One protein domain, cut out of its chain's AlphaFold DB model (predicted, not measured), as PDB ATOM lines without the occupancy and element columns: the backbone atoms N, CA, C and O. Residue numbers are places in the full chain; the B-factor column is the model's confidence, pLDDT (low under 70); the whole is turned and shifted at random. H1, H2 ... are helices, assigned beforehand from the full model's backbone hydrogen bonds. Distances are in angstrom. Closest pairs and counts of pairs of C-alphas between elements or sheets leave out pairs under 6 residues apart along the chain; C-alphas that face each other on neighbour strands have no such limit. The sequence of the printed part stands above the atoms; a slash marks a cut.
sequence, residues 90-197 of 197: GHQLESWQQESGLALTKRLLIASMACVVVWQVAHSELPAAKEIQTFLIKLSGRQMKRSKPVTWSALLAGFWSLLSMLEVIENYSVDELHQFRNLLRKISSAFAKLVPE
ATOM      1  N   GLY A  90      -7.651 -58.164  -5.461       86.75
ATOM      2  CA  GLY A  90      -8.071 -57.085  -6.352       86.75
ATOM      3  C   GLY A  90      -9.384 -56.445  -5.920       86.75
ATOM      4  O   GLY A  90      -9.338 -55.403  -5.285       86.75
ATOM      5  N   HIS A  91     -10.519 -57.063  -6.254       91.56
ATOM      6  CA  HIS A  91     -11.850 -56.460  -6.097       91.56
ATOM      7  C   HIS A  91     -12.625 -56.873  -4.838       91.56
ATOM      8  O   HIS A  91     -13.701 -56.325  -4.604       91.56
ATOM      9  N   GLN A  92     -12.116 -57.830  -4.053       93.12
ATOM     10  CA  GLN A  92     -12.738 -58.302  -2.806       93.12
ATOM     11  C   GLN A  92     -14.209 -58.703  -2.987       93.12
ATOM     12  O   GLN A  92     -15.070 -58.307  -2.202       93.12
ATOM     13  N   LEU A  93     -14.509 -59.471  -4.042       94.25
ATOM     14  CA  LEU A  93     -15.878 -59.858  -4.392       94.25
ATOM     15  C   LEU A  93     -16.658 -60.474  -3.221       94.25
ATOM     16  O   LEU A  93     -17.856 -60.250  -3.100       94.25
ATOM     17  N   GLU A  94     -15.994 -61.216  -2.338       92.31
ATOM     18  CA  GLU A  94     -16.637 -61.875  -1.190       92.31
ATOM     19  C   GLU A  94     -17.063 -60.888  -0.086       92.31
ATOM     20  O   GLU A  94     -17.835 -61.246   0.795       92.31
ATOM     21  N   SER A  95     -16.598 -59.637  -0.143       94.19
ATOM     22  CA  SER A  95     -16.960 -58.555   0.786       94.19
ATOM     23  C   SER A  95     -17.977 -57.573   0.195       94.19
ATOM     24  O   SER A  95     -18.258 -56.527   0.777       94.19
ATOM     25  N   TRP A  96     -18.502 -57.863  -0.992       95.19
ATOM     26  CA  TRP A  96     -19.490 -57.025  -1.650       95.19
ATOM     27  C   TRP A  96     -20.853 -57.109  -0.956       95.19
ATOM     28  O   TRP A  96     -21.335 -58.191  -0.643       95.19
ATOM     29  N   GLN A  97     -21.501 -55.959  -0.773       95.56
ATOM     30  CA  GLN A  97     -22.799 -55.833  -0.093       95.56
ATOM     31  C   GLN A  97     -23.939 -55.529  -1.080       95.56
ATOM     32  O   GLN A  97     -24.853 -54.771  -0.782       95.56
ATOM     33  N   GLN A  98     -23.870 -56.053  -2.309       96.25
ATOM     34  CA  GLN A  98     -24.973 -55.906  -3.262       96.25
ATOM     35  C   GLN A  98     -26.164 -56.775  -2.830       96.25
ATOM     36  O   GLN A  98     -26.038 -57.990  -2.727       96.25
ATOM     37  N   GLU A  99     -27.332 -56.159  -2.656       96.38
ATOM     38  CA  GLU A  99     -28.544 -56.826  -2.144       96.38
ATOM     39  C   GLU A  99     -29.410 -57.478  -3.238       96.38
ATOM     40  O   GLU A  99     -30.413 -58.124  -2.947       96.38
ATOM     41  N   SER A 100     -29.041 -57.335  -4.517       97.38
ATOM     42  CA  SER A 100     -29.754 -57.965  -5.635       97.38
ATOM     43  C   SER A 100     -28.815 -58.623  -6.639       97.38
ATOM     44  O   SER A 100     -27.713 -58.137  -6.915       97.38
ATOM     45  N   GLY A 101     -29.294 -59.707  -7.260       97.06
ATOM     46  CA  GLY A 101     -28.554 -60.418  -8.304       97.06
ATOM     47  C   GLY A 101     -28.217 -59.531  -9.505       97.06
ATOM     48  O   GLY A 101     -27.126 -59.641 -10.062       97.06
ATOM     49  N   LEU A 102     -29.097 -58.590  -9.869       97.75
ATOM     50  CA  LEU A 102     -28.835 -57.646 -10.956       97.75
ATOM     51  C   LEU A 102     -27.701 -56.670 -10.612       97.75
ATOM     52  O   LEU A 102     -26.807 -56.464 -11.434       97.75
ATOM     53  N   ALA A 103     -27.705 -56.087  -9.408       97.00
ATOM     54  CA  ALA A 103     -26.646 -55.177  -8.968       97.00
ATOM     55  C   ALA A 103     -25.292 -55.898  -8.869       97.00
ATOM     56  O   ALA A 103     -24.281 -55.388  -9.355       97.00
ATOM     57  N   LEU A 104     -25.293 -57.117  -8.315       96.44
ATOM     58  CA  LEU A 104     -24.116 -57.982  -8.260       96.44
ATOM     59  C   LEU A 104     -23.573 -58.272  -9.665       96.44
ATOM     60  O   LEU A 104     -22.379 -58.116  -9.904       96.44
ATOM     61  N   THR A 105     -24.448 -58.633 -10.605       97.50
ATOM     62  CA  THR A 105     -24.060 -58.959 -11.985       97.50
ATOM     63  C   THR A 105     -23.438 -57.761 -12.696       97.50
ATOM     64  O   THR A 105     -22.372 -57.892 -13.291       97.50
ATOM     65  N   LYS A 106     -24.047 -56.573 -12.594       97.25
ATOM     66  CA  LYS A 106     -23.500 -55.346 -13.200       97.25
ATOM     67  C   LYS A 106     -22.092 -55.039 -12.685       97.25
ATOM     68  O   LYS A 106     -21.185 -54.804 -13.479       97.25
ATOM     69  N   ARG A 107     -21.887 -55.099 -11.365       96.38
ATOM     70  CA  ARG A 107     -20.569 -54.872 -10.756       96.38
ATOM     71  C   ARG A 107     -19.562 -55.950 -11.158       96.38
ATOM     72  O   ARG A 107     -18.411 -55.637 -11.457       96.38
ATOM     73  N   LEU A 108     -20.002 -57.208 -11.208       97.00
ATOM     74  CA  LEU A 108     -19.182 -58.344 -11.618       97.00
ATOM     75  C   LEU A 108     -18.670 -58.197 -13.053       97.00
ATOM     76  O   LEU A 108     -17.506 -58.501 -13.297       97.00
ATOM     77  N   LEU A 109     -19.495 -57.708 -13.983       97.19
ATOM     78  CA  LEU A 109     -19.081 -57.472 -15.370       97.19
ATOM     79  C   LEU A 109     -17.930 -56.463 -15.449       97.19
ATOM     80  O   LEU A 109     -16.903 -56.751 -16.064       97.19
ATOM     81  N   ILE A 110     -18.059 -55.326 -14.763       95.50
ATOM     82  CA  ILE A 110     -17.034 -54.270 -14.755       95.50
ATOM     83  C   ILE A 110     -15.742 -54.777 -14.102       95.50
ATOM     84  O   ILE A 110     -14.660 -54.645 -14.674       95.50
ATOM     85  N   ALA A 111     -15.849 -55.422 -12.937       95.50
ATOM     86  CA  ALA A 111     -14.698 -55.996 -12.238       95.50
ATOM     87  C   ALA A 111     -13.992 -57.078 -13.075       95.50
ATOM     88  O   ALA A 111     -12.762 -57.143 -13.125       95.50
ATOM     89  N   SER A 112     -14.762 -57.915 -13.775       96.31
ATOM     90  CA  SER A 112     -14.213 -58.940 -14.669       96.31
ATOM     91  C   SER A 112     -13.456 -58.308 -15.833       96.31
ATOM     92  O   SER A 112     -12.353 -58.749 -16.150       96.31
ATOM     93  N   MET A 113     -14.001 -57.247 -16.432       96.38
ATOM     94  CA  MET A 113     -13.345 -56.529 -17.522       96.38
ATOM     95  C   MET A 113     -12.028 -55.890 -17.067       96.38
ATOM     96  O   MET A 113     -11.009 -56.075 -17.729       96.38
ATOM     97  N   ALA A 114     -12.004 -55.241 -15.899       95.38
ATOM     98  CA  ALA A 114     -10.772 -54.704 -15.319       95.38
ATOM     99  C   ALA A 114      -9.709 -55.798 -15.089       95.38
ATOM    100  O   ALA A 114      -8.537 -55.612 -15.422       95.38
ATOM    101  N   CYS A 115     -10.110 -56.977 -14.596       95.06
ATOM    102  CA  CYS A 115      -9.198 -58.116 -14.451       95.06
ATOM    103  C   CYS A 115      -8.621 -58.581 -15.801       95.06
ATOM    104  O   CYS A 115      -7.431 -58.886 -15.882       95.06
ATOM    105  N   VAL A 116      -9.438 -58.620 -16.860       94.75
ATOM    106  CA  VAL A 116      -8.995 -59.004 -18.212       94.75
ATOM    107  C   VAL A 116      -8.030 -57.974 -18.802       94.75
ATOM    108  O   VAL A 116      -7.005 -58.368 -19.355       94.75
ATOM    109  N   VAL A 117      -8.290 -56.674 -18.635       95.00
ATOM    110  CA  VAL A 117      -7.368 -55.608 -19.072       95.00
ATOM    111  C   VAL A 117      -6.006 -55.778 -18.403       95.00
ATOM    112  O   VAL A 117      -4.972 -55.803 -19.071       95.00
ATOM    113  N   VAL A 118      -5.988 -55.996 -17.087       94.06
ATOM    114  CA  VAL A 118      -4.746 -56.240 -16.341       94.06
ATOM    115  C   VAL A 118      -4.023 -57.492 -16.830       94.06
ATOM    116  O   VAL A 118      -2.796 -57.500 -16.917       94.06
ATOM    117  N   TRP A 119      -4.753 -58.552 -17.178       93.06
ATOM    118  CA  TRP A 119      -4.168 -59.745 -17.781       93.06
ATOM    119  C   TRP A 119      -3.536 -59.489 -19.139       93.06
ATOM    120  O   TRP A 119      -2.437 -59.988 -19.376       93.06
ATOM    121  N   GLN A 120      -4.202 -58.735 -20.008       93.88
ATOM    122  CA  GLN A 120      -3.661 -58.361 -21.310       93.88
ATOM    123  C   GLN A 120      -2.390 -57.532 -21.137       93.88
ATOM    124  O   GLN A 120      -1.365 -57.865 -21.724       93.88
ATOM    125  N   VAL A 121      -2.410 -56.533 -20.250       94.38
ATOM    126  CA  VAL A 121      -1.224 -55.731 -19.922       94.38
ATOM    127  C   VAL A 121      -0.098 -56.609 -19.381       94.38
ATOM    128  O   VAL A 121       1.043 -56.466 -19.806       94.38
ATOM    129  N   ALA A 122      -0.400 -57.541 -18.474       92.25
ATOM    130  CA  ALA A 122       0.602 -58.390 -17.835       92.25
ATOM    131  C   ALA A 122       1.260 -59.411 -18.777       92.25
ATOM    132  O   ALA A 122       2.381 -59.834 -18.500       92.25
ATOM    133  N   HIS A 123       0.571 -59.836 -19.839       90.81
ATOM    134  CA  HIS A 123       1.065 -60.853 -20.778       90.81
ATOM    135  C   HIS A 123       1.413 -60.294 -22.160       90.81
ATOM    136  O   HIS A 123       1.824 -61.058 -23.027       90.81
ATOM    137  N   SER A 124       1.230 -58.995 -22.386       93.88
ATOM    138  CA  SER A 124       1.602 -58.367 -23.647       93.88
ATOM    139  C   SER A 124       3.122 -58.320 -23.790       93.88
ATOM    140  O   SER A 124       3.835 -57.881 -22.886       93.88
ATOM    141  N   GLU A 125       3.610 -58.763 -24.946       92.25
ATOM    142  CA  GLU A 125       5.029 -58.727 -25.317       92.25
ATOM    143  C   GLU A 125       5.421 -57.417 -26.015       92.25
ATOM    144  O   GLU A 125       6.593 -57.194 -26.323       92.25
ATOM    145  N   LEU A 126       4.452 -56.523 -26.247       93.69
ATOM    146  CA  LEU A 126       4.703 -55.231 -26.874       93.69
ATOM    147  C   LEU A 126       5.661 -54.389 -26.011       93.69
ATOM    148  O   LEU A 126       5.511 -54.366 -24.787       93.69
ATOM    149  N   PRO A 127       6.587 -53.615 -26.607       90.94
ATOM    150  CA  PRO A 127       7.481 -52.737 -25.847       90.94
ATOM    151  C   PRO A 127       6.733 -51.786 -24.898       90.94
ATOM    152  O   PRO A 127       7.107 -51.661 -23.731       90.94
ATOM    153  N   ALA A 128       5.612 -51.218 -25.360       92.38
ATOM    154  CA  ALA A 128       4.740 -50.341 -24.574       92.38
ATOM    155  C   ALA A 128       4.164 -51.014 -23.311       92.38
ATOM    156  O   ALA A 128       3.861 -50.339 -22.328       92.38
ATOM    157  N   ALA A 129       4.050 -52.348 -23.290       92.94
ATOM    158  CA  ALA A 129       3.547 -53.082 -22.132       92.94
ATOM    159  C   ALA A 129       4.475 -52.941 -20.916       92.94
ATOM    160  O   ALA A 129       4.005 -52.808 -19.789       92.94
ATOM    161  N   LYS A 130       5.798 -52.923 -21.121       93.06
ATOM    162  CA  LYS A 130       6.766 -52.782 -20.019       93.06
ATOM    163  C   LYS A 130       6.711 -51.397 -19.385       93.06
ATOM    164  O   LYS A 130       6.827 -51.269 -18.163       93.06
ATOM    165  N   GLU A 131       6.520 -50.375 -20.212       94.50
ATOM    166  CA  GLU A 131       6.390 -48.992 -19.762       94.50
ATOM    167  C   GLU A 131       5.133 -48.819 -18.909       94.50
ATOM    168  O   GLU A 131       5.232 -48.422 -17.744       94.50
ATOM    169  N   ILE A 132       3.970 -49.237 -19.427       96.19
ATOM    170  CA  ILE A 132       2.718 -49.130 -18.676       96.19
ATOM    171  C   ILE A 132       2.739 -50.003 -17.415       96.19
ATOM    172  O   ILE A 132       2.299 -49.555 -16.363       96.19
ATOM    173  N   GLN A 133       3.320 -51.209 -17.451       96.31
ATOM    174  CA  GLN A 133       3.477 -52.036 -16.250       96.31
ATOM    175  C   GLN A 133       4.289 -51.311 -15.172       96.31
ATOM    176  O   GLN A 133       3.876 -51.269 -14.014       96.31
ATOM    177  N   THR A 134       5.424 -50.718 -15.550       94.81
ATOM    178  CA  THR A 134       6.293 -49.979 -14.623       94.81
ATOM    179  C   THR A 134       5.559 -48.788 -14.017       94.81
ATOM    180  O   THR A 134       5.618 -48.579 -12.805       94.81
ATOM    181  N   PHE A 135       4.841 -48.031 -14.848       96.31
ATOM    182  CA  PHE A 135       4.033 -46.902 -14.405       96.31
ATOM    183  C   PHE A 135       2.928 -47.333 -13.430       96.31
ATOM    184  O   PHE A 135       2.865 -46.813 -12.317       96.31
ATOM    185  N   LEU A 136       2.122 -48.339 -13.785       97.12
ATOM    186  CA  LEU A 136       1.039 -48.839 -12.933       97.12
ATOM    187  C   LEU A 136       1.561 -49.412 -11.608       97.12
ATOM    188  O   LEU A 136       0.942 -49.213 -10.569       97.12
ATOM    189  N   ILE A 137       2.715 -50.081 -11.597       96.50
ATOM    190  CA  ILE A 137       3.316 -50.571 -10.347       96.50
ATOM    191  C   ILE A 137       3.698 -49.410  -9.434       96.50
ATOM    192  O   ILE A 137       3.350 -49.446  -8.254       96.50
ATOM    193  N   LYS A 138       4.367 -48.377  -9.960       95.50
ATOM    194  CA  LYS A 138       4.707 -47.180  -9.175       95.50
ATOM    195  C   LYS A 138       3.447 -46.523  -8.619       95.50
ATOM    196  O   LYS A 138       3.368 -46.249  -7.426       95.50
ATOM    197  N   LEU A 139       2.447 -46.351  -9.477       96.31
ATOM    198  CA  LEU A 139       1.184 -45.722  -9.128       96.31
ATOM    199  C   LEU A 139       0.376 -46.527  -8.102       96.31
ATOM    200  O   LEU A 139      -0.335 -45.954  -7.286       96.31
ATOM    201  N   SER A 140       0.524 -47.853  -8.087       95.19
ATOM    202  CA  SER A 140      -0.157 -48.720  -7.122       95.19
ATOM    203  C   SER A 140       0.263 -48.495  -5.666       95.19
ATOM    204  O   SER A 140      -0.399 -49.009  -4.763       95.19
ATOM    205  N   GLY A 141       1.401 -47.827  -5.428       92.88
ATOM    206  CA  GLY A 141       1.986 -47.642  -4.098       92.88
ATOM    207  C   GLY A 141       2.472 -48.935  -3.431       92.88
ATOM    208  O   GLY A 141       2.868 -48.920  -2.268       92.88
ATOM    209  N   ARG A 142       2.446 -50.078  -4.132       91.31
ATOM    210  CA  ARG A 142       2.831 -51.375  -3.564       91.31
ATOM    211  C   ARG A 142       4.327 -51.615  -3.695       91.31
ATOM    212  O   ARG A 142       4.904 -51.494  -4.774       91.31
ATOM    213  N   GLN A 143       4.946 -52.059  -2.605       89.38
ATOM    214  CA  GLN A 143       6.343 -52.477  -2.618       89.38
ATOM    215  C   GLN A 143       6.490 -53.869  -3.244       89.38
ATOM    216  O   GLN A 143       5.846 -54.837  -2.831       89.38
ATOM    217  N   MET A 144       7.376 -53.976  -4.234       93.19
ATOM    218  CA  MET A 144       7.615 -55.211  -4.979       93.19
ATOM    219  C   MET A 144       8.887 -55.920  -4.509       93.19
ATOM    220  O   MET A 144       9.881 -55.290  -4.150       93.19
ATOM    221  N   LYS A 145       8.881 -57.258  -4.542       89.06
ATOM    222  CA  LYS A 145      10.099 -58.054  -4.333       89.06
ATOM    223  C   LYS A 145      10.978 -57.972  -5.579       89.06
ATOM    224  O   LYS A 145      10.463 -58.064  -6.690       89.06
ATOM    225  N   ARG A 146      12.303 -57.940  -5.409       84.62
ATOM    226  CA  ARG A 146      13.259 -57.945  -6.535       84.62
ATOM    227  C   ARG A 146      13.078 -59.154  -7.465       84.62
ATOM    228  O   ARG A 146      13.175 -59.008  -8.675       84.62
ATOM    229  N   SER A 147      12.763 -60.325  -6.906       91.19
ATOM    230  CA  SER A 147      12.507 -61.558  -7.667       91.19
ATOM    231  C   SER A 147      11.151 -61.591  -8.377       91.19
ATOM    232  O   SER A 147      10.929 -62.441  -9.233       91.19
ATOM    233  N   LYS A 148      10.228 -60.688  -8.025       89.25
ATOM    234  CA  LYS A 148       8.900 -60.598  -8.633       89.25
ATOM    235  C   LYS A 148       8.502 -59.127  -8.790       89.25
ATOM    236  O   LYS A 148       7.678 -58.638  -8.014       89.25
ATOM    237  N   PRO A 149       9.096 -58.428  -9.774       88.56
ATOM    238  CA  PRO A 149       8.913 -56.989  -9.937       88.56
ATOM    239  C   PRO A 149       7.486 -56.627 -10.358       88.56
ATOM    240  O   PRO A 149       7.019 -55.550 -10.023       88.56
ATOM    241  N   VAL A 150       6.770 -57.538 -11.027       92.44
ATOM    242  CA  VAL A 150       5.398 -57.326 -11.508       92.44
ATOM    243  C   VAL A 150       4.446 -58.320 -10.846       92.44
ATOM    244  O   VAL A 150       4.681 -59.532 -10.837       92.44
ATOM    245  N   THR A 151       3.331 -57.822 -10.308       92.50
ATOM    246  CA  THR A 151       2.195 -58.658  -9.893       92.50
ATOM    247  C   THR A 151       0.897 -58.085 -10.426       92.50
ATOM    248  O   THR A 151       0.713 -56.873 -10.462       92.50
ATOM    249  N   TRP A 152      -0.041 -58.956 -10.785       93.06
ATOM    250  CA  TRP A 152      -1.319 -58.521 -11.346       93.06
ATOM    251  C   TRP A 152      -2.151 -57.710 -10.355       93.06
ATOM    252  O   TRP A 152      -2.853 -56.791 -10.744       93.06
ATOM    253  N   SER A 153      -2.029 -57.997  -9.061       93.25
ATOM    254  CA  SER A 153      -2.709 -57.224  -8.025       93.25
ATOM    255  C   SER A 153      -2.165 -55.797  -7.905       93.25
ATOM    256  O   SER A 153      -2.931 -54.881  -7.629       93.25
ATOM    257  N   ALA A 154      -0.856 -55.598  -8.118       94.69
ATOM    258  CA  ALA A 154      -0.267 -54.260  -8.170       94.69
ATOM    259  C   ALA A 154      -0.682 -53.530  -9.450       94.69
ATOM    260  O   ALA A 154      -1.114 -52.388  -9.373       94.69
ATOM    261  N   LEU A 155      -0.653 -54.215 -10.598       96.00
ATOM    262  CA  LEU A 155      -1.150 -53.656 -11.858       96.00
ATOM    263  C   LEU A 155      -2.611 -53.209 -11.750       96.00
ATOM    264  O   LEU A 155      -2.929 -52.107 -12.173       96.00
ATOM    265  N   LEU A 156      -3.484 -54.019 -11.142       95.81
ATOM    266  CA  LEU A 156      -4.895 -53.676 -10.956       95.81
ATOM    267  C   LEU A 156      -5.090 -52.475 -10.023       95.81
ATOM    268  O   LEU A 156      -5.899 -51.604 -10.320       95.81
ATOM    269  N   ALA A 157      -4.339 -52.406  -8.921       94.88
ATOM    270  CA  ALA A 157      -4.395 -51.259  -8.016       94.88
ATOM    271  C   ALA A 157      -3.912 -49.969  -8.695       94.88
ATOM    272  O   ALA A 157      -4.583 -48.948  -8.609       94.88
ATOM    273  N   GLY A 158      -2.794 -50.030  -9.422       96.44
ATOM    274  CA  GLY A 158      -2.310 -48.896 -10.207       96.44
ATOM    275  C   GLY A 158      -3.281 -48.492 -11.310       96.44
ATOM    276  O   GLY A 158      -3.485 -47.307 -11.540       96.44
ATOM    277  N   PHE A 159      -3.913 -49.465 -11.970       96.50
ATOM    278  CA  PHE A 159      -4.908 -49.206 -13.008       96.50
ATOM    279  C   PHE A 159      -6.119 -48.460 -12.447       96.50
ATOM    280  O   PHE A 159      -6.559 -47.485 -13.045       96.50
ATOM    281  N   TRP A 160      -6.606 -48.856 -11.267       94.56
ATOM    282  CA  TRP A 160      -7.670 -48.129 -10.578       94.56
ATOM    283  C   TRP A 160      -7.273 -46.679 -10.277       94.56
ATOM    284  O   TRP A 160      -8.007 -45.759 -10.624       94.56
ATOM    285  N   SER A 161      -6.082 -46.467  -9.711       95.75
ATOM    286  CA  SER A 161      -5.560 -45.123  -9.450       95.75
ATOM    287  C   SER A 161      -5.425 -44.286 -10.724       95.75
ATOM    288  O   SER A 161      -5.709 -43.093 -10.693       95.75
ATOM    289  N   LEU A 162      -5.027 -44.892 -11.848       96.56
ATOM    290  CA  LEU A 162      -4.943 -44.202 -13.135       96.56
ATOM    291  C   LEU A 162      -6.322 -43.732 -13.595       96.56
ATOM    292  O   LEU A 162      -6.461 -42.567 -13.946       96.56
ATOM    293  N   LEU A 163      -7.330 -44.606 -13.554       95.25
ATOM    294  CA  LEU A 163      -8.696 -44.240 -13.937       95.25
ATOM    295  C   LEU A 163      -9.229 -43.084 -13.086       95.25
ATOM    296  O   LEU A 163      -9.755 -42.126 -13.639       95.25
ATOM    297  N   SER A 164      -9.023 -43.127 -11.766       94.50
ATOM    298  CA  SER A 164      -9.433 -42.031 -10.883       94.50
ATOM    299  C   SER A 164      -8.712 -40.718 -11.200       94.50
ATOM    300  O   SER A 164      -9.320 -39.658 -11.133       94.50
ATOM    301  N   MET A 165      -7.425 -40.758 -11.557       95.12
ATOM    302  CA  MET A 165      -6.700 -39.543 -11.947       95.12
ATOM    303  C   MET A 165      -7.172 -38.984 -13.288       95.12
ATOM    304  O   MET A 165      -7.275 -37.769 -13.413       95.12
ATOM    305  N   LEU A 166      -7.457 -39.843 -14.271       96.12
ATOM    306  CA  LEU A 166      -8.004 -39.410 -15.559       96.12
ATOM    307  C   LEU A 166      -9.350 -38.713 -15.360       96.12
ATOM    308  O   LEU A 166      -9.522 -37.597 -15.831       96.12
ATOM    309  N   GLU A 167     -10.242 -39.307 -14.564       95.44
ATOM    310  CA  GLU A 167     -11.528 -38.696 -14.217       95.44
ATOM    311  C   GLU A 167     -11.345 -37.325 -13.548       95.44
ATOM    312  O   GLU A 167     -12.037 -36.369 -13.893       95.44
ATOM    313  N   VAL A 168     -10.379 -37.189 -12.634       96.06
ATOM    314  CA  VAL A 168     -10.092 -35.905 -11.980       96.06
ATOM    315  C   VAL A 168      -9.578 -34.860 -12.972       96.06
ATOM    316  O   VAL A 168     -10.056 -33.731 -12.956       96.06
ATOM    317  N   ILE A 169      -8.626 -35.219 -13.835       95.44
ATOM    318  CA  ILE A 169      -8.020 -34.288 -14.801       95.44
ATOM    319  C   ILE A 169      -9.027 -33.869 -15.880       95.44
ATOM    320  O   ILE A 169      -8.972 -32.743 -16.365       95.44
ATOM    321  N   GLU A 170      -9.948 -34.757 -16.254       95.88
ATOM    322  CA  GLU A 170     -10.977 -34.476 -17.259       95.88
ATOM    323  C   GLU A 170     -12.096 -33.568 -16.733       95.88
ATOM    324  O   GLU A 170     -12.701 -32.841 -17.519       95.88
ATOM    325  N   ASN A 171     -12.375 -33.595 -15.425       96.75
ATOM    326  CA  ASN A 171     -13.536 -32.912 -14.846       96.75
ATOM    327  C   ASN A 171     -13.198 -31.716 -13.949       96.75
ATOM    328  O   ASN A 171     -14.104 -30.952 -13.620       96.75
ATOM    329  N   TYR A 172     -11.937 -31.538 -13.547       96.31
ATOM    330  CA  TYR A 172     -11.530 -30.457 -12.650       96.31
ATOM    331  C   TYR A 172     -10.285 -29.739 -13.159       96.31
ATOM    332  O   TYR A 172      -9.287 -30.347 -13.547       96.31
ATOM    333  N   SER A 173     -10.320 -28.415 -13.076       95.19
ATOM    334  CA  SER A 173      -9.146 -27.576 -13.278       95.19
ATOM    335  C   SER A 173      -8.172 -27.671 -12.099       95.19
ATOM    336  O   SER A 173      -8.532 -27.998 -10.964       95.19
ATOM    337  N   VAL A 174      -6.910 -27.318 -12.351       94.12
ATOM    338  CA  VAL A 174      -5.869 -27.253 -11.309       94.12
ATOM    339  C   VAL A 174      -6.262 -26.280 -10.189       94.12
ATOM    340  O   VAL A 174      -6.031 -26.567  -9.012       94.12
ATOM    341  N   ASP A 175      -6.911 -25.166 -10.532       95.56
ATOM    342  CA  ASP A 175      -7.366 -24.172  -9.560       95.56
ATOM    343  C   ASP A 175      -8.451 -24.728  -8.632       95.56
ATOM    344  O   ASP A 175      -8.375 -24.533  -7.417       95.56
ATOM    345  N   GLU A 176      -9.418 -25.482  -9.160       95.44
ATOM    346  CA  GLU A 176     -10.445 -26.146  -8.345       95.44
ATOM    347  C   GLU A 176      -9.825 -27.167  -7.382       95.44
ATOM    348  O   GLU A 176     -10.168 -27.202  -6.197       95.44
ATOM    349  N   LEU A 177      -8.834 -27.940  -7.836       94.50
ATOM    350  CA  LEU A 177      -8.106 -28.873  -6.969       94.50
ATOM    351  C   LEU A 177      -7.335 -28.147  -5.855       94.50
ATOM    352  O   LEU A 177      -7.330 -28.591  -4.700       94.50
ATOM    353  N   HIS A 178      -6.725 -26.997  -6.154       93.56
ATOM    354  CA  HIS A 178      -6.098 -26.152  -5.139       93.56
ATOM    355  C   HIS A 178      -7.111 -25.558  -4.156       93.56
ATOM    356  O   HIS A 178      -6.822 -25.484  -2.955       93.56
ATOM    357  N   GLN A 179      -8.302 -25.182  -4.621       94.81
ATOM    358  CA  GLN A 179      -9.385 -24.736  -3.749       94.81
ATOM    359  C   GLN A 179      -9.817 -25.853  -2.791       94.81
ATOM    360  O   GLN A 179      -9.881 -25.611  -1.582       94.81
ATOM    361  N   PHE A 180     -10.004 -27.087  -3.271       93.62
ATOM    362  CA  PHE A 180     -10.316 -28.232  -2.406       93.62
ATOM    363  C   PHE A 180      -9.215 -28.511  -1.375       93.62
ATOM    364  O   PHE A 180      -9.515 -28.711  -0.195       93.62
ATOM    365  N   ARG A 181      -7.934 -28.433  -1.765       91.38
ATOM    366  CA  ARG A 181      -6.799 -28.529  -0.825       91.38
ATOM    367  C   ARG A 181      -6.891 -27.473   0.279       91.38
ATOM    368  O   ARG A 181      -6.680 -27.779   1.453       91.38
ATOM    369  N   ASN A 182      -7.204 -26.229  -0.079       90.94
ATOM    370  CA  ASN A 182      -7.296 -25.128   0.879       90.94
ATOM    371  C   ASN A 182      -8.497 -25.290   1.822       90.94
ATOM    372  O   ASN A 182      -8.375 -25.014   3.016       90.94
ATOM    373  N   LEU A 183      -9.634 -25.781   1.320       93.38
ATOM    374  CA  LEU A 183     -10.789 -26.133   2.149       93.38
ATOM    375  C   LEU A 183     -10.429 -27.230   3.165       93.38
ATOM    376  O   LEU A 183     -10.714 -27.073   4.351       93.38
ATOM    377  N   LEU A 184      -9.716 -28.281   2.744       92.25
ATOM    378  CA  LEU A 184      -9.246 -29.338   3.648       92.25
ATOM    379  C   LEU A 184      -8.290 -28.815   4.730       92.25
ATOM    380  O   LEU A 184      -8.427 -29.204   5.889       92.25
ATOM    381  N   ARG A 185      -7.368 -27.898   4.395       89.00
ATOM    382  CA  ARG A 185      -6.479 -27.253   5.387       89.00
ATOM    383  C   ARG A 185      -7.261 -26.461   6.438       89.00
ATOM    384  O   ARG A 185      -6.886 -26.491   7.606       89.00
ATOM    385  N   LYS A 186      -8.341 -25.773   6.046       89.50
ATOM    386  CA  LYS A 186      -9.202 -25.024   6.983       89.50
ATOM    387  C   LYS A 186      -9.961 -25.948   7.935       89.50
ATOM    388  O   LYS A 186     -10.159 -25.591   9.090       89.50
ATOM    389  N   ILE A 187     -10.378 -27.118   7.452       92.69
ATOM    390  CA  ILE A 187     -11.162 -28.089   8.227       92.69
ATOM    391  C   ILE A 187     -10.266 -28.944   9.138       92.69
ATOM    392  O   ILE A 187     -10.671 -29.285  10.247       92.69
ATOM    393  N   SER A 188      -9.051 -29.297   8.700       90.75
ATOM    394  CA  SER A 188      -8.165 -30.226   9.413       90.75
ATOM    395  C   SER A 188      -6.738 -29.699   9.551       90.75
ATOM    396  O   SER A 188      -5.947 -29.689   8.603       90.75
ATOM    397  N   SER A 189      -6.359 -29.362  10.787       83.69
ATOM    398  CA  SER A 189      -4.985 -28.978  11.136       83.69
ATOM    399  C   SER A 189      -3.981 -30.124  10.961       83.69
ATOM    400  O   SER A 189      -2.797 -29.876  10.738       83.69
ATOM    401  N   ALA A 190      -4.433 -31.382  11.014       87.62
ATOM    402  CA  ALA A 190      -3.600 -32.547  10.724       87.62
ATOM    403  C   ALA A 190      -3.247 -32.635   9.232       87.62
ATOM    404  O   ALA A 190      -2.102 -32.928   8.894       87.62
ATOM    405  N   PHE A 191      -4.190 -32.317   8.337       85.31
ATOM    406  CA  PHE A 191      -3.926 -32.290   6.897       85.31
ATOM    407  C   PHE A 191      -2.889 -31.223   6.532       85.31
ATOM    408  O   PHE A 191      -1.981 -31.483   5.747       85.31
ATOM    409  N   ALA A 192      -2.953 -30.056   7.178       78.50
ATOM    410  CA  ALA A 192      -1.967 -28.994   6.987       78.50
ATOM    411  C   ALA A 192      -0.526 -29.414   7.347       78.50
ATOM    412  O   ALA A 192       0.416 -28.827   6.827       78.50
ATOM    413  N   LYS A 193      -0.341 -30.432   8.201       82.12
ATOM    414  CA  LYS A 193       0.983 -30.991   8.529       82.12
ATOM    415  C   LYS A 193       1.479 -32.017   7.505       82.12
ATOM    416  O   LYS A 193       2.680 -32.240   7.421       82.12
ATOM    417  N   LEU A 194       0.571 -32.659   6.766       80.75
ATOM    418  CA  LEU A 194       0.900 -33.695   5.778       80.75
ATOM    419  C   LEU A 194       1.317 -33.110   4.427       80.75
ATOM    420  O   LEU A 194       2.088 -33.736   3.708       80.75
ATOM    421  N   VAL A 195       0.810 -31.924   4.087       75.50
ATOM    422  CA  VAL A 195       1.135 -31.213   2.846       75.50
ATOM    423  C   VAL A 195       1.609 -29.800   3.211       75.50
ATOM    424  O   VAL A 195       0.785 -28.879   3.234       75.50
ATOM    425  N   PRO A 196       2.898 -29.637   3.577       64.00
ATOM    426  CA  PRO A 196       3.497 -28.317   3.757       64.00
ATOM    427  C   PRO A 196       3.575 -27.568   2.417       64.00
ATOM    428  O   PRO A 196       3.409 -28.175   1.358       64.00
ATOM    429  N   GLU A 197       3.746 -26.246   2.486       61.38
ATOM    430  CA  GLU A 197       3.764 -25.358   1.308       61.38
ATOM    431  C   GLU A 197       4.936 -25.606   0.360       61.38
ATOM    432  O   GLU A 197       6.048 -25.905   0.854       61.38
TER     433      GLU A 197
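This is residues 90 to 197 of the 197 residues of an uncharacterized protein of Thioflexothrix psekupsii (UniProt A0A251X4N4). The long helix H1 and the helix H3 meet near H1's last turns and make an L, with H2 packed across both at that corner; H3 then runs out from the corner as a long arm, and the chain turns from its far end into H4 and the short H5, a small outlying head that no contact of helices ties to H1, H2 or H3. Residues 90 to 100 run beside H1 in the opposite direction before the chain turns into it. The printed part has 108 residues with five named helices, H1 to H5 in that order, and no named strand; the class is all helix. The whole is loose, with a radius of gyration of the C-alphas of 17.8 A and spans of 45 by 42 by 27 A.

H1, residues 101 to 123, touches H3, residues 152 to 171, with its residues 114 to 122 alone; the closest C-alphas are those of Val 118 and Leu 156, 6.0 A apart. Their lines are about perpendicular, but only just, at 72 degrees. H2, residues 127 to 139, touches H1 with residues 129 to 133 alone; the closest C-alphas, of Val 121 and Ala 129, are 5.9 A apart, and the two helices run opposite ways at a steep tilt of 58 degrees. H2 also touches H3, with the C-alphas of Leu 136 and Gly 158 closest at 4.3 A, and the two are about perpendicular at 82 degrees. The helix packing is mostly crossed: of these three pairs of helices, 0 are at a shallow tilt. H4, residues 174 to 187, is apart from H1, H2 and H3. H5, residues 189 to 194, is apart from those three too, and only just touches H4, with 3 pairs of C-alphas within 8 A. H4 and H5 touch only at the corner, where the C-alphas of Arg 185 and Ala 192 are closest at 5.1 A; they run opposite ways at a steep tilt of 50 degrees. In H1, H3 and H4 every O i to N i+4 pair is within hydrogen-bond range, against 8 of 9 in H2 and 1 of 2 in H5.

H1 has 23 residues and measures 32.1 A, from C-alpha 101 at (-28.554, -60.418, -8.304) to C-alpha 123 at (1.065, -60.853, -20.778). H3 measures 28.6 A over 20 residues, H4 20.3 A over 14 and H2 19.2 A over 13. H5 has 6 residues and ends with C-alpha 194 at (0.900, -33.695, 5.778).

The two C-alphas farthest apart, those of Glu 125 and Lys 186, are 48.8 A apart. The link from H2 to H3, residues 140 to 151, is long; those from H1 to H2, H3 to H4 and H4 to H5 are tight. Residues 170 to 176, of which 174 to 176 belong to H4, stand free. The printed part has no cut, and it ends at the chain's last residue, 197. The mean pLDDT of the printed part is 92.8, and residues 196 to 197 are under 70.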